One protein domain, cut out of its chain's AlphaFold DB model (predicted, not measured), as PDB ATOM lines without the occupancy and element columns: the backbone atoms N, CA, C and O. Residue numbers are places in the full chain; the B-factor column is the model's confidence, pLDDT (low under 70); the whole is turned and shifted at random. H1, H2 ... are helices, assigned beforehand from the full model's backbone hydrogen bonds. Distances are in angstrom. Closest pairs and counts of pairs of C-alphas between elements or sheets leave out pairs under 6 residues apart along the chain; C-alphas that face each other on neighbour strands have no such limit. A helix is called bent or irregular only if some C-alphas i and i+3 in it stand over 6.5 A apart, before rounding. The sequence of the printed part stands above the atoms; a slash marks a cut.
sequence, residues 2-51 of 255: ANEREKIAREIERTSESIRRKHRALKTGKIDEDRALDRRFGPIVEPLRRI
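Overview. This is residues 2 to 51 of the 255 residues of an uncharacterized protein of Cyphomyrmex costatus (UniProt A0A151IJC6). One long straight helix, H1, and a second, bent helix, H2, meet near their ends as a wide open V, joined by a tight link at the corner. The two legs reach away from that corner, and the last part of H2, the arm H2b, turns off steeply from the arm H2a. There is no core: residues 2 to 21 of H1 and 34 to 51 of H2 stand free. The printed part has 50 residues with two named helices, H1 then H2, and no named strand, and its class is all helix. It is extended, with a radius of gyration of the C-alphas of 18.4 A and spans of 56 by 28 by 7 A.

Arrangement. H1, residues 2 to 27, is joined by a tight link of 2 residues to H2, residues 30 to 51. By its hydrogen bonds H2 was assigned as one helix, but it is bent: C-alphas 40 and 43 are 7.2 A apart. Its arms are H2a, residues 30 to 40, and H2b, residues 43 to 51. H1 and H2a are close but not clearly touching, their closest C-alphas being those of Ala 25 and Ile 31, 6.1 A apart. They run the same way at a steep tilt of 58 degrees. H2a and H2b stand at a steep tilt of 66 degrees. H1 and H2b are apart. In H1 and H2a every O i to N i+4 pair is within hydrogen-bond range; in H2b 4 of 5 are.

Along the chain. H1 begins at C-alpha 2, (-11.458, 7.114, 225.677), and ends at C-alpha 27, (19.359, -13.896, 223.415), 37.4 A away. H2a measures 14.9 A from first to last C-alpha. H2b measures 13.4 A and ends at C-alpha 51, (36.247, 5.080, 196.260).

Size, cuts and confidence. The two C-alphas farthest apart are those of Ala 2 and Ile 51, 56.1 A. The printed part has no cut and no long link. The mean pLDDT of the printed part is 88.2, and residue 2 is under 70.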
ATOM      1  N   ALA A   2     -11.647   8.302 226.538       68.69
ATOM      2  CA  ALA A   2     -11.458   7.114 225.677       68.69
ATOM      3  C   ALA A   2     -10.199   7.203 224.783       68.69
ATOM      4  O   ALA A   2      -9.403   6.271 224.743       68.69
ATOM      5  N   ASN A   3      -9.969   8.366 224.167       82.62
ATOM      6  CA  ASN A   3      -8.845   8.588 223.249       82.62
ATOM      7  C   ASN A   3      -7.469   8.589 223.960       82.62
ATOM      8  O   ASN A   3      -6.464   8.139 223.422       82.62
ATOM      9  N   GLU A   4      -7.421   9.045 225.217       87.50
ATOM     10  CA  GLU A   4      -6.193   9.029 226.029       87.50
ATOM     11  C   GLU A   4      -5.813   7.609 226.452       87.50
ATOM     12  O   GLU A   4      -4.641   7.246 226.404       87.50
ATOM     13  N   ARG A   5      -6.802   6.780 226.810       87.25
ATOM     14  CA  ARG A   5      -6.573   5.365 227.132       87.25
ATOM     15  C   ARG A   5      -6.057   4.588 225.925       87.25
ATOM     16  O   ARG A   5      -5.166   3.762 226.081       87.25
ATOM     17  N   GLU A   6      -6.573   4.879 224.732       90.44
ATOM     18  CA  GLU A   6      -6.097   4.264 223.491       90.44
ATOM     19  C   GLU A   6      -4.657   4.679 223.161       90.44
ATOM     20  O   GLU A   6      -3.833   3.834 222.808       90.44
ATOM     21  N   LYS A   7      -4.316   5.961 223.341       93.44
ATOM     22  CA  LYS A   7      -2.945   6.447 223.141       93.44
ATOM     23  C   LYS A   7      -1.958   5.768 224.095       93.44
ATOM     24  O   LYS A   7      -0.919   5.290 223.650       93.44
ATOM     25  N   ILE A   8      -2.325   5.653 225.374       93.00
ATOM     26  CA  ILE A   8      -1.530   4.945 226.385       93.00
ATOM     27  C   ILE A   8      -1.380   3.463 226.017       93.00
ATOM     28  O   ILE A   8      -0.278   2.928 226.087       93.00
ATOM     29  N   ALA A   9      -2.452   2.800 225.575       91.81
ATOM     30  CA  ALA A   9      -2.397   1.396 225.170       91.81
ATOM     31  C   ALA A   9      -1.433   1.166 223.993       91.81
ATOM     32  O   ALA A   9      -0.595   0.269 224.062       91.81
ATOM     33  N   ARG A  10      -1.486   2.013 222.956       93.69
ATOM     34  CA  ARG A  10      -0.562   1.941 221.808       93.69
ATOM     35  C   ARG A  10       0.890   2.181 222.217       93.69
ATOM     36  O   ARG A  10       1.800   1.553 221.684       93.69
ATOM     37  N   GLU A  11       1.126   3.091 223.154       95.06
ATOM     38  CA  GLU A  11       2.470   3.384 223.652       95.06
ATOM     39  C   GLU A  11       3.030   2.232 224.501       95.06
ATOM     40  O   GLU A  11       4.193   1.849 224.350       95.06
ATOM     41  N   ILE A  12       2.182   1.588 225.310       93.19
ATOM     42  CA  ILE A  12       2.519   0.349 226.025       93.19
ATOM     43  C   ILE A  12       2.824  -0.786 225.037       93.19
ATOM     44  O   ILE A  12       3.801  -1.512 225.208       93.19
ATOM     45  N   GLU A  13       2.034  -0.933 223.973       95.19
ATOM     46  CA  GLU A  13       2.265  -1.951 222.949       95.19
ATOM     47  C   GLU A  13       3.619  -1.746 222.253       95.19
ATOM     48  O   GLU A  13       4.453  -2.655 222.267       95.19
ATOM     49  N   ARG A  14       3.902  -0.527 221.773       94.31
ATOM     50  CA  ARG A  14       5.184  -0.158 221.142       94.31
ATOM     51  C   ARG A  14       6.382  -0.396 222.056       94.31
ATOM     52  O   ARG A  14       7.383  -0.982 221.639       94.31
ATOM     53  N   THR A  15       6.295   0.046 223.309       94.25
ATOM     54  CA  THR A  15       7.384  -0.142 224.279       94.25
ATOM     55  C   THR A  15       7.586  -1.621 224.605       94.25
ATOM     56  O   THR A  15       8.727  -2.086 224.632       94.25
ATOM     57  N   SER A  16       6.508  -2.399 224.746       88.12
ATOM     58  CA  SER A  16       6.591  -3.848 224.957       88.12
ATOM     59  C   SER A  16       7.239  -4.574 223.773       88.12
ATOM     60  O   SER A  16       8.091  -5.443 223.973       88.12
ATOM     61  N   GLU A  17       6.905  -4.191 222.537       90.31
ATOM     62  CA  GLU A  17       7.527  -4.743 221.335       90.31
ATOM     63  C   GLU A  17       9.013  -4.406 221.242       90.31
ATOM     64  O   GLU A  17       9.818  -5.293 220.952       90.31
ATOM     65  N   SER A  18       9.398  -3.165 221.550       90.31
ATOM     66  CA  SER A  18      10.802  -2.740 221.567       90.31
ATOM     67  C   SER A  18      11.624  -3.532 222.592       90.31
ATOM     68  O   SER A  18      12.693  -4.063 222.271       90.31
ATOM     69  N   ILE A  19      11.086  -3.722 223.803       92.62
ATOM     70  CA  ILE A  19      11.723  -4.533 224.852       92.62
ATOM     71  C   ILE A  19      11.887  -5.986 224.387       92.62
ATOM     72  O   ILE A  19      12.983  -6.543 224.492       92.62
ATOM     73  N   ARG A  20      10.835  -6.597 223.824       86.94
ATOM     74  CA  ARG A  20      10.888  -7.974 223.300       86.94
ATOM     75  C   ARG A  20      11.914  -8.113 222.178       86.94
ATOM     76  O   ARG A  20      12.715  -9.051 222.192       86.94
ATOM     77  N   ARG A  21      11.932  -7.167 221.235       84.56
ATOM     78  CA  ARG A  21      12.889  -7.120 220.121       84.56
ATOM     79  C   ARG A  21      14.327  -7.066 220.639       84.56
ATOM     80  O   ARG A  21      15.156  -7.861 220.197       84.56
ATOM     81  N   LYS A  22      14.610  -6.205 221.624       90.25
ATOM     82  CA  LYS A  22      15.939  -6.080 222.242       90.25
ATOM     83  C   LYS A  22      16.343  -7.333 223.019       90.25
ATOM     84  O   LYS A  22      17.446  -7.835 222.827       90.25
ATOM     85  N   HIS A  23      15.445  -7.885 223.836       91.31
ATOM     86  CA  HIS A  23      15.679  -9.145 224.551       91.31
ATOM     87  C   HIS A  23      16.033 -10.279 223.582       91.31
ATOM     88  O   HIS A  23      16.968 -11.043 223.805       91.31
ATOM     89  N   ARG A  24      15.327 -10.349 222.454       83.88
ATOM     90  CA  ARG A  24      15.582 -11.341 221.418       83.88
ATOM     91  C   ARG A  24      16.930 -11.135 220.725       83.88
ATOM     92  O   ARG A  24      17.626 -12.118 220.487       83.88
ATOM     93  N   ALA A  25      17.319  -9.895 220.433       80.50
ATOM     94  CA  ALA A  25      18.629  -9.578 219.861       80.50
ATOM     95  C   ALA A  25      19.784  -9.982 220.797       80.50
ATOM     96  O   ALA A  25      20.783 -10.524 220.333       80.50
ATOM     97  N   LEU A  26      19.603  -9.797 222.110       83.31
ATOM     98  CA  LEU A  26      20.556 -10.230 223.136       83.31
ATOM     99  C   LEU A  26      20.603 -11.758 223.265       83.31
ATOM    100  O   LEU A  26      21.678 -12.343 223.253       83.31
ATOM    101  N   LYS A  27      19.444 -12.427 223.317       83.50
ATOM    102  CA  LYS A  27      19.359 -13.896 223.415       83.50
ATOM    103  C   LYS A  27      19.961 -14.603 222.201       83.50
ATOM    104  O   LYS A  27      20.503 -15.693 222.323       83.50
ATOM    105  N   THR A  28      19.842 -13.983 221.031       76.50
ATOM    106  CA  THR A  28      20.411 -14.489 219.780       76.50
ATOM    107  C   THR A  28      21.844 -13.998 219.552       76.50
ATOM    108  O   THR A  28      22.404 -14.260 218.506       76.50
ATOM    109  N   GLY A  29      22.468 -13.248 220.465       79.94
ATOM    110  CA  GLY A  29      23.832 -12.741 220.249       79.94
ATOM    111  C   GLY A  29      24.005 -11.889 218.981       79.94
ATOM    112  O   GLY A  29      25.130 -11.612 218.585       79.94
ATOM    113  N   LYS A  30      22.915 -11.438 218.339       82.00
ATOM    114  CA  LYS A  30      22.964 -10.653 217.093       82.00
ATOM    115  C   LYS A  30      23.711  -9.340 217.282       82.00
ATOM    116  O   LYS A  30      24.402  -8.899 216.382       82.00
ATOM    117  N   ILE A  31      23.598  -8.744 218.469       81.75
ATOM    118  CA  ILE A  31      24.327  -7.518 218.820       81.75
ATOM    119  C   ILE A  31      25.838  -7.776 218.857       81.75
ATOM    120  O   ILE A  31      26.612  -6.926 218.424       81.75
ATOM    121  N   ASP A  32      26.260  -8.945 219.343       84.50
ATOM    122  CA  ASP A  32      27.672  -9.326 219.368       84.50
ATOM    123  C   ASP A  32      28.171  -9.696 217.966       84.50
ATOM    124  O   ASP A  32      29.283  -9.314 217.603       84.50
ATOM    125  N   GLU A  33      27.341 -10.370 217.161       87.31
ATOM    126  CA  GLU A  33      27.606 -10.647 215.742       87.31
ATOM    127  C   GLU A  33      27.778  -9.350 214.939       87.31
ATOM    128  O   GLU A  33      28.813  -9.172 214.300       87.31
ATOM    129  N   ASP A  34      26.825  -8.419 215.010       86.06
ATOM    130  CA  ASP A  34      26.866  -7.142 214.287       86.06
ATOM    131  C   ASP A  34      28.067  -6.297 214.742       86.06
ATOM    132  O   ASP A  34      28.847  -5.813 213.923       86.06
ATOM    133  N   ARG A  35      28.324  -6.227 216.055       89.38
ATOM    134  CA  ARG A  35      29.515  -5.557 216.602       89.38
ATOM    135  C   ARG A  35      30.820  -6.221 216.152       89.38
ATOM    136  O   ARG A  35      31.826  -5.530 215.978       89.38
ATOM    137  N   ALA A  36      30.852  -7.543 215.991       90.12
ATOM    138  CA  ALA A  36      32.015  -8.257 215.467       90.12
ATOM    139  C   ALA A  36      32.209  -8.007 213.962       90.12
ATOM    140  O   ALA A  36      33.347  -7.829 213.519       90.12
ATOM    141  N   LEU A  37      31.121  -7.946 213.190       91.06
ATOM    142  CA  LEU A  37      31.141  -7.597 211.770       91.06
ATOM    143  C   LEU A  37      31.655  -6.172 211.561       91.06
ATOM    144  O   LEU A  37      32.586  -5.989 210.778       91.06
ATOM    145  N   ASP A  38      31.151  -5.195 212.314       90.38
ATOM    146  CA  ASP A  38      31.605  -3.801 212.240       90.38
ATOM    147  C   ASP A  38      33.096  -3.670 212.554       90.38
ATOM    148  O   ASP A  38      33.838  -2.987 211.849       90.38
ATOM    149  N   ARG A  39      33.582  -4.391 213.569       92.81
ATOM    150  CA  ARG A  39      35.015  -4.426 213.896       92.81
ATOM    151  C   ARG A  39      35.857  -5.046 212.784       92.81
ATOM    152  O   ARG A  39      36.949  -4.558 212.507       92.81
ATOM    153  N   ARG A  40      35.381  -6.135 212.170       94.38
ATOM    154  CA  ARG A  40      36.128  -6.892 211.152       94.38
ATOM    155  C   ARG A  40      36.137  -6.191 209.797       94.38
ATOM    156  O   ARG A  40      37.144  -6.238 209.096       94.38
ATOM    157  N   PHE A  41      35.016  -5.593 209.413       93.19
ATOM    158  CA  PHE A  41      34.805  -5.056 208.072       93.19
ATOM    159  C   PHE A  41      34.830  -3.531 208.011       93.19
ATOM    160  O   PHE A  41      35.105  -3.000 206.938       93.19
ATOM    161  N   GLY A  42      34.644  -2.822 209.128       91.62
ATOM    162  CA  GLY A  42      34.731  -1.359 209.198       91.62
ATOM    163  C   GLY A  42      35.973  -0.767 208.511       91.62
ATOM    164  O   GLY A  42      35.811   0.130 207.680       91.62
ATOM    165  N   PRO A  43      37.193  -1.311 208.723       93.25
ATOM    166  CA  PRO A  43      38.407  -0.819 208.063       93.25
ATOM    167  C   PRO A  43      38.404  -0.928 206.534       93.25
ATOM    168  O   PRO A  43      39.178  -0.238 205.882       93.25
ATOM    169  N   ILE A  44      37.573  -1.803 205.961       91.38
ATOM    170  CA  ILE A  44      37.479  -2.043 204.513       91.38
ATOM    171  C   ILE A  44      36.273  -1.299 203.927       91.38
ATOM    172  O   ILE A  44      36.366  -0.725 202.845       91.38
ATOM    173  N   VAL A  45      35.154  -1.261 204.651       90.62
ATOM    174  CA  VAL A  45      33.919  -0.589 204.223       90.62
ATOM    175  C   VAL A  45      34.137   0.918 204.056       90.62
ATOM    176  O   VAL A  45      33.687   1.490 203.064       90.62
ATOM    177  N   GLU A  46      34.868   1.556 204.973       87.25
ATOM    178  CA  GLU A  46      35.128   3.002 204.939       87.25
ATOM    179  C   GLU A  46      35.949   3.453 203.709       87.25
ATOM    180  O   GLU A  46      35.502   4.346 202.981       87.25
ATOM    181  N   PRO A  47      37.106   2.840 203.381       89.25
ATOM    182  CA  PRO A  47      37.809   3.127 202.130       89.25
ATOM    183  C   PRO A  47      36.963   2.882 200.879       89.25
ATOM    184  O   PRO A  47      36.999   3.689 199.951       89.25
ATOM    185  N   LEU A  48      36.171   1.805 200.848       86.50
ATOM    186  CA  LEU A  48      35.313   1.495 199.702       86.50
ATOM    187  C   LEU A  48      34.225   2.553 199.491       86.50
ATOM    188  O   LEU A  48      33.976   2.934 198.350       86.50
ATOM    189  N   ARG A  49      33.637   3.093 200.569       85.81
ATOM    190  CA  ARG A  49      32.698   4.229 200.491       85.81
ATOM    191  C   ARG A  49      33.337   5.462 199.852       85.81
ATOM    192  O   ARG A  49      32.685   6.150 199.074       85.81
ATOM    193  N   ARG A  50      34.616   5.731 200.134       84.81
ATOM    194  CA  ARG A  50      35.351   6.864 199.539       84.81
ATOM    195  C   ARG A  50      35.642   6.659 198.058       84.81
ATOM    196  O   ARG A  50      35.535   7.609 197.292       84.81
ATOM    197  N   ILE A  51      35.992   5.434 197.664       85.06
ATOM    198  CA  ILE A  51      36.247   5.080 196.260       85.06
ATOM    199  C   ILE A  51      34.948   5.122 195.448       85.06
ATOM    200  O   ILE A  51      34.959   5.575 194.307       85.06
TER     201      ILE A  51